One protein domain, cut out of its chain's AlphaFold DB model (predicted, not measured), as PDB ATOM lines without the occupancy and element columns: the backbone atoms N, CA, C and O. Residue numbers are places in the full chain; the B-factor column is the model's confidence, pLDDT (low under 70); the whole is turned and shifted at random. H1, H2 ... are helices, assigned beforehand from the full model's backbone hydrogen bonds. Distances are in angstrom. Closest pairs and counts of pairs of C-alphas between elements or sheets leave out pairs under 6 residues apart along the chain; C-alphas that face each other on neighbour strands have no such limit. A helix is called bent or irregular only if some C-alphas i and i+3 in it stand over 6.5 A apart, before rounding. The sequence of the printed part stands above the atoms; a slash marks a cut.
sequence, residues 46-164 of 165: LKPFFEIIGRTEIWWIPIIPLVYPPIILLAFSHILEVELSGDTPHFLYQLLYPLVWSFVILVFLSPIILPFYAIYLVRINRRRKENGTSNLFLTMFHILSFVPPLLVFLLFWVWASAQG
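Overview. This is residues 46 to 164 of the 165 residues of an uncharacterized protein of Euryarchaeota archaeon (UniProt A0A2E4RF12). A long bent helix, H3, makes a wide, open V; H2 folds back along arm H3a, H4 along arm H3b, and H5 leads away from the bend, its residues 157 to 162 sticking out with 163 and 164. H1 lies off to one side of H3b, touching no helix. The printed part has 119 residues with five named helices, H1 to H5 in chain order, and no named strand: all helix. It is loose, with a radius of gyration of the C-alphas of 18.5 A, and elongated, spanning 60 by 35 by 29 A.

Along the chain. Find C-alpha 46 at (117.348, 114.208, 49.674), where H1, residues 46 to 53, begins. H2, residues 63 to 84, runs 32.2 A and is only just irregular: C-alphas 66 and 69 are 6.7 A apart. H3, residues 90 to 130, was assigned as one helix by its hydrogen bonds but is bent: C-alphas 108 and 111 are 6.9 A apart. Its arms are H3a, residues 90 to 108, 27.3 A, and H3b, residues 111 to 130, 29.5 A and irregular, with C-alphas 112 and 115 6.6 A apart. H4 is residues 136 to 144; H5, residues 147 to 162, runs 22.4 A to C-alpha 162 at (92.111, 89.748, 67.760).

Arrangement. H3a and H3b are about perpendicular, at 73 degrees. H2 and H3a form a helical hairpin, closest at C-alphas 79 and 92, 6.5 A. H3b and H4 form another but only just touch, with 3 pairs of C-alphas within 8 A, the closest Leu 121 and Thr 139, 7.4 A. H5 touches H3a about perpendicular, at 86 degrees; the closest C-alphas, Val 107 and Pro 149, are 4.9 A apart. Every O i to N i+4 pair is within hydrogen-bond range in H1, H4 and H5; H2 has 16 of 18, H3a 13 of 15, H3b 14 of 16.

Size, cuts and confidence. The C-alphas farthest apart, Gly 86 and Glu 130, are 60.6 A apart. The printed part has no cut and no long link. Mean pLDDT of the printed part is 87.7; residues 46 to 57 are under 70.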
ATOM      1  N   LEU A  46     117.412 114.515  48.232       54.22
ATOM      2  CA  LEU A  46     117.348 114.208  49.674       54.22
ATOM      3  C   LEU A  46     118.541 114.730  50.486       54.22
ATOM      4  O   LEU A  46     118.390 115.076  51.659       54.22
ATOM      5  N   LYS A  47     119.730 114.821  49.878       55.50
ATOM      6  CA  LYS A  47     120.946 115.318  50.542       55.50
ATOM      7  C   LYS A  47     120.809 116.760  51.064       55.50
ATOM      8  O   LYS A  47     121.103 116.964  52.243       55.50
ATOM      9  N   PRO A  48     120.319 117.738  50.270       60.81
ATOM     10  CA  PRO A  48     120.127 119.096  50.774       60.81
ATOM     11  C   PRO A  48     119.046 119.156  51.861       60.81
ATOM     12  O   PRO A  48     119.208 119.883  52.836       60.81
ATOM     13  N   PHE A  49     117.986 118.347  51.769       60.56
ATOM     14  CA  PHE A  49     116.894 118.353  52.747       60.56
ATOM     15  C   PHE A  49     117.336 117.872  54.139       60.56
ATOM     16  O   PHE A  49     117.091 118.553  55.135       60.56
ATOM     17  N   PHE A  50     118.066 116.754  54.225       60.25
ATOM     18  CA  PHE A  50     118.612 116.279  55.503       60.25
ATOM     19  C   PHE A  50     119.691 117.203  56.079       60.25
ATOM     20  O   PHE A  50     119.872 117.256  57.297       60.25
ATOM     21  N   GLU A  51     120.423 117.928  55.234       63.81
ATOM     22  CA  GLU A  51     121.400 118.914  55.695       63.81
ATOM     23  C   GLU A  51     120.724 120.162  56.277       63.81
ATOM     24  O   GLU A  51     121.153 120.657  57.322       63.81
ATOM     25  N   ILE A  52     119.631 120.616  55.653       64.25
ATOM     26  CA  ILE A  52     118.795 121.721  56.132       64.25
ATOM     27  C   ILE A  52     118.119 121.344  57.457       64.25
ATOM     28  O   ILE A  52     118.288 122.060  58.444       64.25
ATOM     29  N   ILE A  53     117.450 120.185  57.527       61.34
ATOM     30  CA  ILE A  53     116.829 119.678  58.768       61.34
ATOM     31  C   ILE A  53     117.874 119.447  59.857       61.34
ATOM     32  O   ILE A  53     117.638 119.711  61.030       61.34
ATOM     33  N   GLY A  54     119.062 118.968  59.487       58.19
ATOM     34  CA  GLY A  54     120.151 118.760  60.434       58.19
ATOM     35  C   GLY A  54     120.760 120.058  60.972       58.19
ATOM     36  O   GLY A  54     121.540 119.990  61.922       58.19
ATOM     37  N   ARG A  55     120.478 121.221  60.367       62.59
ATOM     38  CA  ARG A  55     120.987 122.536  60.790       62.59
ATOM     39  C   ARG A  55     120.021 123.259  61.726       62.59
ATOM     40  O   ARG A  55     120.490 123.977  62.604       62.59
ATOM     41  N   THR A  56     118.716 123.063  61.570       65.44
ATOM     42  CA  THR A  56     117.705 123.650  62.449       65.44
ATOM     43  C   THR A  56     117.423 122.710  63.625       65.44
ATOM     44  O   THR A  56     116.957 121.584  63.465       65.44
ATOM     45  N   GLU A  57     117.734 123.146  64.849       69.94
ATOM     46  CA  GLU A  57     117.257 122.445  66.043       69.94
ATOM     47  C   GLU A  57     115.751 122.702  66.178       69.94
ATOM     48  O   GLU A  57     115.323 123.798  66.535       69.94
ATOM     49  N   ILE A  58     114.931 121.705  65.851       80.38
ATOM     50  CA  ILE A  58     113.475 121.839  65.869       80.38
ATOM     51  C   ILE A  58     112.975 121.336  67.227       80.38
ATOM     52  O   ILE A  58     112.580 120.179  67.369       80.38
ATOM     53  N   TRP A  59     113.015 122.194  68.256       79.94
ATOM     54  CA  TRP A  59     112.636 121.774  69.618       79.94
ATOM     55  C   TRP A  59     111.174 121.338  69.706       79.94
ATOM     56  O   TRP A  59     110.841 120.506  70.542       79.94
ATOM     57  N   TRP A  60     110.288 121.917  68.889       83.31
ATOM     58  CA  TRP A  60     108.837 121.796  69.049       83.31
ATOM     59  C   TRP A  60     108.240 120.500  68.485       83.31
ATOM     60  O   TRP A  60     107.089 120.205  68.791       83.31
ATOM     61  N   ILE A  61     109.003 119.692  67.734       87.31
ATOM     62  CA  ILE A  61     108.547 118.379  67.225       87.31
ATOM     63  C   ILE A  61     107.887 117.520  68.322       87.31
ATOM     64  O   ILE A  61     106.752 117.092  68.124       87.31
ATOM     65  N   PRO A  62     108.525 117.282  69.485       86.94
ATOM     66  CA  PRO A  62     107.941 116.492  70.570       86.94
ATOM     67  C   PRO A  62     106.682 117.087  71.207       86.94
ATOM     68  O   PRO A  62     105.927 116.360  71.846       86.94
ATOM     69  N   ILE A  63     106.417 118.384  71.037       91.38
ATOM     70  CA  ILE A  63     105.220 119.021  71.601       91.38
ATOM     71  C   ILE A  63     103.966 118.532  70.867       91.38
ATOM     72  O   ILE A  63     102.943 118.293  71.502       91.38
ATOM     73  N   ILE A  64     104.055 118.322  69.550       89.88
ATOM     74  CA  ILE A  64     102.918 117.946  68.698       89.88
ATOM     75  C   ILE A  64     102.211 116.674  69.201       89.88
ATOM     76  O   ILE A  64     101.036 116.768  69.555       89.88
ATOM     77  N   PRO A  65     102.868 115.497  69.284       89.44
ATOM     78  CA  PRO A  65     102.199 114.268  69.714       89.44
ATOM     79  C   PRO A  65     101.775 114.300  71.190       89.44
ATOM     80  O   PRO A  65     100.901 113.534  71.578       89.44
ATOM     81  N   LEU A  66     102.374 115.170  72.012       91.69
ATOM     82  CA  LEU A  66     102.047 115.294  73.432       91.69
ATOM     83  C   LEU A  66     100.781 116.134  73.661       91.69
ATOM     84  O   LEU A  66      99.975 115.830  74.534       91.69
ATOM     85  N   VAL A  67     100.611 117.191  72.867       92.44
ATOM     86  CA  VAL A  67      99.483 118.129  72.953       92.44
ATOM     87  C   VAL A  67      98.252 117.614  72.200       92.44
ATOM     88  O   VAL A  67      97.127 117.965  72.546       92.44
ATOM     89  N   TYR A  68      98.431 116.739  71.213       90.81
ATOM     90  CA  TYR A  68      97.323 116.192  70.428       90.81
ATOM     91  C   TYR A  68      96.241 115.478  71.262       90.81
ATOM     92  O   TYR A  68      95.074 115.861  71.153       90.81
ATOM     93  N   PRO A  69      96.579 114.479  72.107       89.50
ATOM     94  CA  PRO A  69      95.584 113.755  72.893       89.50
ATOM     95  C   PRO A  69      94.724 114.645  73.804       89.50
ATOM     96  O   PRO A  69      93.503 114.519  73.730       89.50
ATOM     97  N   PRO A  70      95.280 115.570  74.621       92.81
ATOM     98  CA  PRO A  70      94.443 116.418  75.462       92.81
ATOM     99  C   PRO A  70      93.543 117.352  74.646       92.81
ATOM    100  O   PRO A  70      92.403 117.558  75.045       92.81
ATOM    101  N   ILE A  71      93.987 117.863  73.490       93.62
ATOM    102  CA  ILE A  71      93.114 118.673  72.622       93.62
ATOM    103  C   ILE A  71      91.941 117.838  72.095       93.62
ATOM    104  O   ILE A  71      90.806 118.304  72.137       93.62
ATOM    105  N   ILE A  72      92.190 116.609  71.627       92.25
ATOM    106  CA  ILE A  72      91.119 115.718  71.149       92.25
ATOM    107  C   ILE A  72      90.131 115.408  72.277       92.25
ATOM    108  O   ILE A  72      88.923 115.474  72.059       92.25
ATOM    109  N   LEU A  73      90.628 115.109  73.482       92.38
ATOM    110  CA  LEU A  73      89.782 114.822  74.644       92.38
ATOM    111  C   LEU A  73      88.907 116.022  75.030       92.38
ATOM    112  O   LEU A  73      87.721 115.835  75.278       92.38
ATOM    113  N   LEU A  74      89.465 117.237  75.027       94.00
ATOM    114  CA  LEU A  74      88.715 118.469  75.296       94.00
ATOM    115  C   LEU A  74      87.668 118.760  74.212       94.00
ATOM    116  O   LEU A  74      86.546 119.162  74.511       94.00
ATOM    117  N   ALA A  75      88.011 118.547  72.941       92.62
ATOM    118  CA  ALA A  75      87.058 118.710  71.849       92.62
ATOM    119  C   ALA A  75      85.899 117.706  71.970       92.62
ATOM    120  O   ALA A  75      84.741 118.075  71.786       92.62
ATOM    121  N   PHE A  76      86.199 116.458  72.336       92.50
ATOM    122  CA  PHE A  76      85.191 115.424  72.549       92.50
ATOM    123  C   PHE A  76      84.302 115.715  73.765       92.50
ATOM    124  O   PHE A  76      83.085 115.565  73.674       92.50
ATOM    125  N   SER A  77      84.877 116.183  74.882       93.81
ATOM    126  CA  SER A  77      84.090 116.555  76.063       93.81
ATOM    127  C   SER A  77      83.120 117.693  75.760       93.81
ATOM    128  O   SER A  77      81.962 117.618  76.154       93.81
ATOM    129  N   HIS A  78      83.546 118.698  74.992       92.69
ATOM    130  CA  HIS A  78      82.659 119.789  74.584       92.69
ATOM    131  C   HIS A  78      81.537 119.342  73.645       92.69
ATOM    132  O   HIS A  78      80.421 119.835  73.763       92.69
ATOM    133  N   ILE A  79      81.797 118.406  72.726       93.06
ATOM    134  CA  ILE A  79      80.730 117.838  71.887       93.06
ATOM    135  C   ILE A  79      79.680 117.154  72.761       93.06
ATOM    136  O   ILE A  79      78.494 117.412  72.586       93.06
ATOM    137  N   LEU A  80      80.116 116.350  73.736       93.19
ATOM    138  CA  LEU A  80      79.213 115.650  74.646       93.19
ATOM    139  C   LEU A  80      78.353 116.623  75.470       93.19
ATOM    140  O   LEU A  80      77.159 116.391  75.644       93.19
ATOM    141  N   GLU A  81      78.943 117.716  75.960       93.88
ATOM    142  CA  GLU A  81      78.222 118.765  76.692       93.88
ATOM    143  C   GLU A  81      77.140 119.433  75.833       93.88
ATOM    144  O   GLU A  81      76.012 119.601  76.295       93.88
ATOM    145  N   VAL A  82      77.465 119.784  74.584       92.44
ATOM    146  CA  VAL A  82      76.529 120.447  73.659       92.44
ATOM    147  C   VAL A  82      75.403 119.506  73.222       92.44
ATOM    148  O   VAL A  82      74.250 119.920  73.119       92.44
ATOM    149  N   GLU A  83      75.698 118.223  73.009       92.31
ATOM    150  CA  GLU A  83      74.652 117.237  72.716       92.31
ATOM    151  C   GLU A  83      73.706 117.048  73.903       92.31
ATOM    152  O   GLU A  83      72.493 116.938  73.719       92.31
ATOM    153  N   LEU A  84      74.237 117.068  75.129       94.12
ATOM    154  CA  LEU A  84      73.430 116.957  76.340       94.12
ATOM    155  C   LEU A  84      72.521 118.180  76.549       94.12
ATOM    156  O   LEU A  84      71.426 118.034  77.092       94.12
ATOM    157  N   SER A  85      72.940 119.372  76.106       93.75
ATOM    158  CA  SER A  85      72.107 120.582  76.155       93.75
ATOM    159  C   SER A  85      71.021 120.627  75.074       93.75
ATOM    160  O   SER A  85      70.172 121.516  75.114       93.75
ATOM    161  N   GLY A  86      71.000 119.661  74.147       91.44
ATOM    162  CA  GLY A  86      70.018 119.577  73.063       91.44
ATOM    163  C   GLY A  86      70.339 120.456  71.851       91.44
ATOM    164  O   GLY A  86      69.509 120.565  70.947       91.44
ATOM    165  N   ASP A  87      71.530 121.055  71.814       92.25
ATOM    166  CA  ASP A  87      72.014 121.846  70.687       92.25
ATOM    167  C   ASP A  87      72.779 120.965  69.686       92.25
ATOM    168  O   ASP A  87      73.296 119.898  70.012       92.25
ATOM    169  N   THR A  88      72.886 121.414  68.432       90.75
ATOM    170  CA  THR A  88      73.639 120.693  67.394       90.75
ATOM    171  C   THR A  88      75.092 121.186  67.309       90.75
ATOM    172  O   THR A  88      75.319 122.299  66.821       90.75
ATOM    173  N   PRO A  89      76.109 120.377  67.664       90.19
ATOM    174  CA  PRO A  89      77.520 120.789  67.684       90.19
ATOM    175  C   PRO A  89      78.183 120.756  66.291       90.19
ATOM    176  O   PRO A  89      79.307 120.279  66.129       90.19
ATOM    177  N   HIS A  90      77.510 121.250  65.244       89.62
ATOM    178  CA  HIS A  90      77.968 121.070  63.858       89.62
ATOM    179  C   HIS A  90      79.378 121.639  63.607       89.62
ATOM    180  O   HIS A  90      80.211 120.988  62.977       89.62
ATOM    181  N   PHE A  91      79.678 122.816  64.167       89.56
ATOM    182  CA  PHE A  91      81.009 123.426  64.097       89.56
ATOM    183  C   PHE A  91      82.087 122.583  64.798       89.56
ATOM    184  O   PHE A  91      83.183 122.409  64.266       89.56
ATOM    185  N   LEU A  92      81.775 122.013  65.967       90.75
ATOM    186  CA  LEU A  92      82.723 121.190  66.720       90.75
ATOM    187  C   LEU A  92      83.066 119.905  65.962       90.75
ATOM    188  O   LEU A  92      84.231 119.520  65.924       90.75
ATOM    189  N   TYR A  93      82.095 119.289  65.285       91.00
ATOM    190  CA  TYR A  93      82.351 118.143  64.410       91.00
ATOM    191  C   TYR A  93      83.240 118.495  63.213       91.00
ATOM    192  O   TYR A  93      84.167 117.745  62.901       91.00
ATOM    193  N   GLN A  94      83.004 119.645  62.570       92.62
ATOM    194  CA  GLN A  94      83.848 120.120  61.468       92.62
ATOM    195  C   GLN A  94      85.296 120.377  61.904       92.62
ATOM    196  O   GLN A  94      86.208 120.171  61.106       92.62
ATOM    197  N   LEU A  95      85.520 120.794  63.155       90.88
ATOM    198  CA  LEU A  95      86.857 120.978  63.723       90.88
ATOM    199  C   LEU A  95      87.492 119.653  64.179       90.88
ATOM    200  O   LEU A  95      88.679 119.422  63.949       90.88
ATOM    201  N   LEU A  96      86.715 118.777  64.819       93.81
ATOM    202  CA  LEU A  96      87.201 117.511  65.361       93.81
ATOM    203  C   LEU A  96      87.604 116.540  64.250       93.81
ATOM    204  O   LEU A  96      88.620 115.864  64.374       93.81
ATOM    205  N   TYR A  97      86.844 116.480  63.157       92.25
ATOM    206  CA  TYR A  97      87.111 115.563  62.051       92.25
ATOM    207  C   TYR A  97      88.541 115.677  61.483       92.25
ATOM    208  O   TYR A  97      89.260 114.674  61.504       92.25
ATOM    209  N   PRO A  98      89.020 116.851  61.019       94.62
ATOM    210  CA  PRO A  98      90.382 116.979  60.510       94.62
ATOM    211  C   PRO A  98      91.431 116.725  61.594       94.62
ATOM    212  O   PRO A  98      92.469 116.151  61.278       94.62
ATOM    213  N   LEU A  99      91.156 117.093  62.853       93.38
ATOM    214  CA  LEU A  99      92.049 116.851  63.987       93.38
ATOM    215  C   LEU A  99      92.216 115.349  64.272       93.38
ATOM    216  O   LEU A  99      93.323 114.862  64.485       93.38
ATOM    217  N   VAL A 100      91.131 114.580  64.255       93.19
ATOM    218  CA  VAL A 100      91.201 113.126  64.442       93.19
ATOM    219  C   VAL A 100      91.944 112.484  63.274       93.19
ATOM    220  O   VAL A 100      92.825 111.660  63.499       93.19
ATOM    221  N   TRP A 101      91.665 112.891  62.034       94.56
ATOM    222  CA  TRP A 101      92.342 112.327  60.863       94.56
ATOM    223  C   TRP A 101      93.843 112.604  60.836       94.56
ATOM    224  O   TRP A 101      94.625 111.698  60.549       94.56
ATOM    225  N   SER A 102      94.276 113.817  61.174       94.06
ATOM    226  CA  SER A 102      95.702 114.127  61.287       94.06
ATOM    227  C   SER A 102      96.374 113.344  62.418       94.06
ATOM    228  O   SER A 102      97.511 112.900  62.251       94.06
ATOM    229  N   PHE A 103      95.682 113.115  63.539       92.31
ATOM    230  CA  PHE A 103      96.182 112.256  64.613       92.31
ATOM    231  C   PHE A 103      96.316 110.797  64.174       92.31
ATOM    232  O   PHE A 103      97.343 110.172  64.423       92.31
ATOM    233  N   VAL A 104      95.317 110.263  63.471       92.81
ATOM    234  CA  VAL A 104      95.361 108.910  62.901       92.81
ATOM    235  C   VAL A 104      96.558 108.778  61.960       92.81
ATOM    236  O   VAL A 104      97.365 107.865  62.124       92.81
ATOM    237  N   ILE A 105      96.750 109.728  61.039       94.44
ATOM    238  CA  ILE A 105      97.920 109.753  60.148       94.44
ATOM    239  C   ILE A 105      99.224 109.753  60.958       94.44
ATOM    240  O   ILE A 105     100.128 108.975  60.659       94.44
ATOM    241  N   LEU A 106      99.322 110.573  62.010       91.81
ATOM    242  CA  LEU A 106     100.494 110.616  62.887       91.81
ATOM    243  C   LEU A 106     100.760 109.261  63.562       91.81
ATOM    244  O   LEU A 106     101.906 108.817  63.593       91.81
ATOM    245  N   VAL A 107      99.721 108.594  64.072       93.00
ATOM    246  CA  VAL A 107      99.814 107.272  64.715       93.00
ATOM    247  C   VAL A 107     100.297 106.217  63.720       93.00
ATOM    248  O   VAL A 107     101.259 105.508  64.015       93.00
ATOM    249  N   PHE A 108      99.706 106.144  62.527       93.56
ATOM    250  CA  PHE A 108     100.072 105.147  61.513       93.56
ATOM    251  C   PHE A 108     101.432 105.405  60.861       93.56
ATOM    252  O   PHE A 108     102.131 104.458  60.509       93.56
ATOM    253  N   LEU A 109     101.842 106.667  60.723       93.56
ATOM    254  CA  LEU A 109     103.182 107.005  60.246       93.56
ATOM    255  C   LEU A 109     104.242 106.901  61.347       93.56
ATOM    256  O   LEU A 109     105.432 106.854  61.028       93.56
ATOM    257  N   SER A 110     103.855 106.835  62.625       91.75
ATOM    258  CA  SER A 110     104.803 106.804  63.743       91.75
ATOM    259  C   SER A 110     105.857 105.690  63.647       91.75
ATOM    260  O   SER A 110     107.026 106.015  63.862       91.75
ATOM    261  N   PRO A 111     105.553 104.438  63.232       90.88
ATOM    262  CA  PRO A 111     106.568 103.387  63.118       90.88
ATOM    263  C   PRO A 111     107.581 103.666  62.002       90.88
ATOM    264  O   PRO A 111     108.747 103.296  62.117       90.88
ATOM    265  N   ILE A 112     107.148 104.349  60.937       92.19
ATOM    266  CA  ILE A 112     107.995 104.726  59.800       92.19
ATOM    267  C   ILE A 112     108.858 105.935  60.163       92.19
ATOM    268  O   ILE A 112     110.036 105.969  59.828       92.19
ATOM    269  N   ILE A 113     108.299 106.925  60.865       89.69
ATOM    270  CA  ILE A 113     109.003 108.155  61.255       89.69
ATOM    271  C   ILE A 113     110.041 107.879  62.351       89.69
ATOM    272  O   ILE A 113     111.108 108.496  62.344       89.69
ATOM    273  N   LEU A 114     109.763 106.948  63.270       89.75
ATOM    274  CA  LEU A 114     110.623 106.629  64.412       89.75
ATOM    275  C   LEU A 114     112.103 106.376  64.050       89.75
ATOM    276  O   LEU A 114     112.956 107.012  64.670       89.75
ATOM    277  N   PRO A 115     112.466 105.517  63.071       89.50
ATOM    278  CA  PRO A 115     113.869 105.289  62.717       89.50
ATOM    279  C   PRO A 115     114.560 106.548  62.176       89.50
ATOM    280  O   PRO A 115     115.687 106.849  62.574       89.50
ATOM    281  N   PHE A 116     113.889 107.333  61.326       89.50
ATOM    282  CA  PHE A 116     114.440 108.601  60.834       89.50
ATOM    283  C   PHE A 116     114.634 109.601  61.973       89.50
ATOM    284  O   PHE A 116     115.659 110.285  62.052       89.50
ATOM    285  N   TYR A 117     113.674 109.649  62.890       87.94
ATOM    286  CA  TYR A 117     113.734 110.507  64.056       87.94
ATOM    287  C   TYR A 117     114.828 110.076  65.044       87.94
ATOM    288  O   TYR A 117     115.530 110.924  65.586       87.94
ATOM    289  N   ALA A 118     115.068 108.775  65.218       88.56
ATOM    290  CA  ALA A 118     116.179 108.270  66.021       88.56
ATOM    291  C   ALA A 118     117.537 108.713  65.450       88.56
ATOM    292  O   ALA A 118     118.393 109.196  66.195       88.56
ATOM    293  N   ILE A 119     117.721 108.639  64.126       89.88
ATOM    294  CA  ILE A 119     118.929 109.149  63.452       89.88
ATOM    295  C   ILE A 119     119.081 110.659  63.689       89.88
ATOM    296  O   ILE A 119     120.177 111.131  64.011       89.88
ATOM    297  N   TYR A 120     117.986 111.418  63.575       87.31
ATOM    298  CA  TYR A 120     117.963 112.849  63.887       87.31
ATOM    299  C   TYR A 120     118.399 113.128  65.335       87.31
ATOM    300  O   TYR A 120     119.291 113.954  65.556       87.31
ATOM    301  N   LEU A 121     117.855 112.390  66.309       87.00
ATOM    302  CA  LEU A 121     118.181 112.533  67.731       87.00
ATOM    303  C   LEU A 121     119.640 112.202  68.050       87.00
ATOM    304  O   LEU A 121     120.282 112.902  68.833       87.00
ATOM    305  N   VAL A 122     120.203 111.171  67.422       89.44
ATOM    306  CA  VAL A 122     121.628 110.845  67.575       89.44
ATOM    307  C   VAL A 122     122.494 111.982  67.032       89.44
ATOM    308  O   VAL A 122     123.457 112.399  67.683       89.44
ATOM    309  N   ARG A 123     122.140 112.532  65.864       88.50
ATOM    310  CA  ARG A 123     122.892 113.620  65.225       88.50
ATOM    311  C   ARG A 123     122.872 114.906  66.053       88.50
ATOM    312  O   ARG A 123     123.927 115.518  66.227       88.50
ATOM    313  N   ILE A 124     121.712 115.306  66.578       85.50
ATOM    314  CA  ILE A 124     121.598 116.504  67.425       85.50
ATOM    315  C   ILE A 124     122.301 116.302  68.775       85.50
ATOM    316  O   ILE A 124     123.045 117.182  69.206       85.50
ATOM    317  N   ASN A 125     122.179 115.123  69.399       86.94
ATOM    318  CA  ASN A 125     122.889 114.830  70.648       86.94
ATOM    319  C   ASN A 125     124.403 114.875  70.475       86.94
ATOM    320  O   ASN A 125     125.099 115.425  71.328       86.94
ATOM    321  N   ARG A 126     124.918 114.344  69.360       88.56
ATOM    322  CA  ARG A 126     126.344 114.432  69.045       88.56
ATOM    323  C   ARG A 126     126.805 115.888  68.954       88.56
ATOM    324  O   ARG A 126     127.760 116.248  69.636       88.56
ATOM    325  N   ARG A 127     126.099 116.729  68.191       85.75
ATOM    326  CA  ARG A 127     126.431 118.161  68.065       85.75
ATOM    327  C   ARG A 127     126.406 118.886  69.404       85.75
ATOM    328  O   ARG A 127     127.289 119.680  69.694       85.75
ATOM    329  N   ARG A 128     125.423 118.595  70.252       85.31
ATOM    330  CA  ARG A 128     125.326 119.214  71.580       85.31
ATOM    331  C   ARG A 128     126.438 118.785  72.516       85.31
ATOM    332  O   ARG A 128     126.920 119.601  73.290       85.31
ATOM    333  N   LYS A 129     126.861 117.523  72.434       88.31
ATOM    334  CA  LYS A 129     128.023 117.039  73.179       88.31
ATOM    335  C   LYS A 129     129.301 117.749  72.728       88.31
ATOM    336  O   LYS A 129     130.080 118.157  73.578       88.31
ATOM    337  N   GLU A 130     129.483 117.938  71.419       90.00
ATOM    338  CA  GLU A 130     130.609 118.695  70.844       90.00
ATOM    339  C   GLU A 130     130.581 120.179  71.270       90.00
ATOM    340  O   GLU A 130     131.630 120.753  71.549       90.00
ATOM    341  N   ASN A 131     129.391 120.770  71.421       87.62
ATOM    342  CA  ASN A 131     129.204 122.162  71.850       87.62
ATOM    343  C   ASN A 131     129.141 122.358  73.382       87.62
ATOM    344  O   ASN A 131     128.969 123.486  73.838       87.62
ATOM    345  N   GLY A 132     129.221 121.290  74.185       88.94
ATOM    346  CA  GLY A 132     129.088 121.361  75.648       88.94
ATOM    347  C   GLY A 132     127.679 121.702  76.164       88.94
ATOM    348  O   GLY A 132     127.518 122.020  77.337       88.94
ATOM    349  N   THR A 133     126.647 121.622  75.320       85.75
ATOM    350  CA  THR A 133     125.252 121.993  75.631       85.75
ATOM    351  C   THR A 133     124.324 120.783  75.779       85.75
ATOM    352  O   THR A 133     123.107 120.888  75.600       85.75
ATOM    353  N   SER A 134     124.865 119.593  76.070       81.81
ATOM    354  CA  SER A 134     124.048 118.379  76.167       81.81
ATOM    355  C   SER A 134     123.042 118.479  77.314       81.81
ATOM    356  O   SER A 134     123.424 118.500  78.483       81.81
ATOM    357  N   ASN A 135     121.755 118.483  76.973       83.44
ATOM    358  CA  ASN A 135     120.668 118.467  77.937       83.44
ATOM    359  C   ASN A 135     119.909 117.137  77.842       83.44
ATOM    360  O   ASN A 135     119.128 116.928  76.910       83.44
ATOM    361  N   LEU A 136     120.140 116.253  78.818       84.94
ATOM    362  CA  LEU A 136     119.490 114.942  78.915       84.94
ATOM    363  C   LEU A 136     117.963 115.060  78.991       84.94
ATOM    364  O   LEU A 136     117.261 114.225  78.422       84.94
ATOM    365  N   PHE A 137     117.448 116.125  79.617       85.12
ATOM    366  CA  PHE A 137     116.013 116.387  79.681       85.12
ATOM    367  C   PHE A 137     115.407 116.518  78.285       85.12
ATOM    368  O   PHE A 137     114.359 115.935  78.022       85.12
ATOM    369  N   LEU A 138     116.079 117.212  77.359       85.38
ATOM    370  CA  LEU A 138     115.540 117.359  76.011       85.38
ATOM    371  C   LEU A 138     115.527 116.018  75.270       85.38
ATOM    372  O   LEU A 138     114.532 115.687  74.635       85.38
ATOM    373  N   THR A 139     116.590 115.215  75.381       84.50
ATOM    374  CA  THR A 139     116.600 113.868  74.786       84.50
ATOM    375  C   THR A 139     115.461 113.011  75.338       84.50
ATOM    376  O   THR A 139     114.749 112.374  74.567       84.50
ATOM    377  N   MET A 140     115.256 113.027  76.658       89.00
ATOM    378  CA  MET A 140     114.176 112.284  77.305       89.00
ATOM    379  C   MET A 140     112.801 112.775  76.837       89.00
ATOM    380  O   MET A 140     111.948 111.958  76.506       89.00
ATOM    381  N   PHE A 141     112.609 114.093  76.729       88.56
ATOM    382  CA  PHE A 141     111.382 114.704  76.215       88.56
ATOM    383  C   PHE A 141     111.074 114.261  74.779       88.56
ATOM    384  O   PHE A 141     109.945 113.879  74.478       88.56
ATOM    385  N   HIS A 142     112.090 114.222  73.911       89.00
ATOM    386  CA  HIS A 142     111.946 113.725  72.544       89.00
ATOM    387  C   HIS A 142     111.599 112.234  72.462       89.00
ATOM    388  O   HIS A 142     110.931 111.837  71.514       89.00
ATOM    389  N   ILE A 143     112.058 111.401  73.398       88.56
ATOM    390  CA  ILE A 143     111.712 109.970  73.432       88.56
ATOM    391  C   ILE A 143     110.282 109.794  73.954       88.56
ATOM    392  O   ILE A 143     109.473 109.103  73.334       88.56
ATOM    393  N   LEU A 144     109.955 110.459  75.065       91.38
ATOM    394  CA  LEU A 144     108.643 110.386  75.708       91.38
ATOM    395  C   LEU A 144     107.515 110.839  74.778       91.38
ATOM    396  O   LEU A 144     106.431 110.269  74.825       91.38
ATOM    397  N   SER A 145     107.766 111.804  73.893       91.50
ATOM    398  CA  SER A 145     106.753 112.297  72.958       91.50
ATOM    399  C   SER A 145     106.261 111.249  71.954       91.50
ATOM    400  O   SER A 145     105.160 111.380  71.433       91.50
ATOM    401  N   PHE A 146     107.051 110.208  71.668       88.38
ATOM    402  CA  PHE A 146     106.655 109.127  70.753       88.38
ATOM    403  C   PHE A 146     105.957 107.966  71.459       88.38
ATOM    404  O   PHE A 146     105.351 107.131  70.792       88.38
ATOM    405  N   VAL A 147     105.989 107.923  72.793       91.31
ATOM    406  CA  VAL A 147     105.343 106.857  73.566       91.31
ATOM    407  C   VAL A 147     103.821 106.845  73.353       91.31
ATOM    408  O   VAL A 147     103.309 105.775  73.027       91.31
ATOM    409  N   PRO A 148     103.081 107.974  73.439       90.69
ATOM    410  CA  PRO A 148     101.635 107.965  73.218       90.69
ATOM    411  C   PRO A 148     101.200 107.434  71.840       90.69
ATOM    412  O   PRO A 148     100.409 106.491  71.815       90.69
ATOM    413  N   PRO A 149     101.698 107.949  70.691       90.56
ATOM    414  CA  PRO A 149     101.257 107.446  69.389       90.56
ATOM    415  C   PRO A 149     101.651 105.981  69.157       90.56
ATOM    416  O   PRO A 149     100.858 105.237  68.587       90.56
ATOM    417  N   LEU A 150     102.817 105.535  69.644       91.75
ATOM    418  CA  LEU A 150     103.219 104.128  69.549       91.75
ATOM    419  C   LEU A 150     102.324 103.212  70.385       91.75
ATOM    420  O   LEU A 150     101.943 102.145  69.913       91.75
ATOM    421  N   LEU A 151     101.958 103.616  71.604       93.25
ATOM    422  CA  LEU A 151     101.032 102.845  72.434       93.25
ATOM    423  C   LEU A 151      99.664 102.719  71.762       93.25
ATOM    424  O   LEU A 151      99.123 101.620  71.708       93.25
ATOM    425  N   VAL A 152      99.133 103.809  71.202       92.31
ATOM    426  CA  VAL A 152      97.863 103.780  70.456       92.31
ATOM    427  C   VAL A 152      97.964 102.855  69.241       92.31
ATOM    428  O   VAL A 152      97.073 102.034  69.034       92.31
ATOM    429  N   PHE A 153      99.060 102.930  68.479       93.81
ATOM    430  CA  PHE A 153      99.305 102.037  67.345       93.81
ATOM    431  C   PHE A 153      99.335 100.562  67.770       93.81
ATOM    432  O   PHE A 153      98.679  99.730  67.149       93.81
ATOM    433  N   LEU A 154     100.056 100.232  68.846       95.38
ATOM    434  CA  LEU A 154     100.161  98.862  69.353       95.38
ATOM    435  C   LEU A 154      98.818  98.332  69.862       95.38
ATOM    436  O   LEU A 154      98.467  97.193  69.566       95.38
ATOM    437  N   LEU A 155      98.051  99.146  70.592       95.06
ATOM    438  CA  LEU A 155      96.711  98.771  71.051       95.06
ATOM    439  C   LEU A 155      95.772  98.511  69.872       95.06
ATOM    440  O   LEU A 155      95.070  97.501  69.863       95.06
ATOM    441  N   PHE A 156      95.795  99.387  68.863       93.31
ATOM    442  CA  PHE A 156      95.032  99.199  67.633       93.31
ATOM    443  C   PHE A 156      95.435  97.909  66.913       93.31
ATOM    444  O   PHE A 156      94.568  97.131  66.529       93.31
ATOM    445  N   TRP A 157      96.739  97.654  66.776       94.00
ATOM    446  CA  TRP A 157      97.261  96.446  66.141       94.00
ATOM    447  C   TRP A 157      96.800  95.174  66.861       94.00
ATOM    448  O   TRP A 157      96.265  94.270  66.227       94.00
ATOM    449  N   VAL A 158      96.947  95.120  68.190       97.00
ATOM    450  CA  VAL A 158      96.502  93.980  69.010       97.00
ATOM    451  C   VAL A 158      95.000  93.748  68.860       97.00
ATOM    452  O   VAL A 158      94.567  92.608  68.703       97.00
ATOM    453  N   TRP A 159      94.207  94.821  68.881       95.50
ATOM    454  CA  TRP A 159      92.764  94.733  68.688       95.50
ATOM    455  C   TRP A 159      92.401  94.226  67.286       95.50
ATOM    456  O   TRP A 159      91.578  93.323  67.168       95.50
ATOM    457  N   ALA A 160      93.044  94.741  66.236       94.31
ATOM    458  CA  ALA A 160      92.817  94.298  64.861       94.31
ATOM    459  C   ALA A 160      93.157  92.808  64.680       94.31
ATOM    460  O   ALA A 160      92.341  92.054  64.152       94.31
ATOM    461  N   SER A 161      94.300  92.359  65.211       94.31
ATOM    462  CA  SER A 161      94.696  90.946  65.171       94.31
ATOM    463  C   SER A 161      93.717  90.037  65.922       94.31
ATOM    464  O   SER A 161      93.471  88.911  65.493       94.31
ATOM    465  N   ALA A 162      93.120  90.509  67.022       95.88
ATOM    466  CA  ALA A 162      92.111  89.748  67.760       95.88
ATOM    467  C   ALA A 162      90.810  89.543  66.962       95.88
ATOM    468  O   ALA A 162      90.105  88.562  67.192       95.88
ATOM    469  N   GLN A 163      90.508  90.433  66.012       93.94
ATOM    470  CA  GLN A 163      89.332  90.345  65.140       93.94
ATOM    471  C   GLN A 163      89.568  89.475  63.891       93.94
ATOM    472  O   GLN A 163      88.660  89.323  63.075       93.94
ATOM    473  N   GLY A 164      90.765  88.897  63.729       87.62
ATOM    474  CA  GLY A 164      91.121  88.081  62.563       87.62
ATOM    475  C   GLY A 164      91.388  88.885  61.285       87.62
ATOM    476  O   GLY A 164      91.282  88.320  60.196       87.62
TER     477      GLY A 164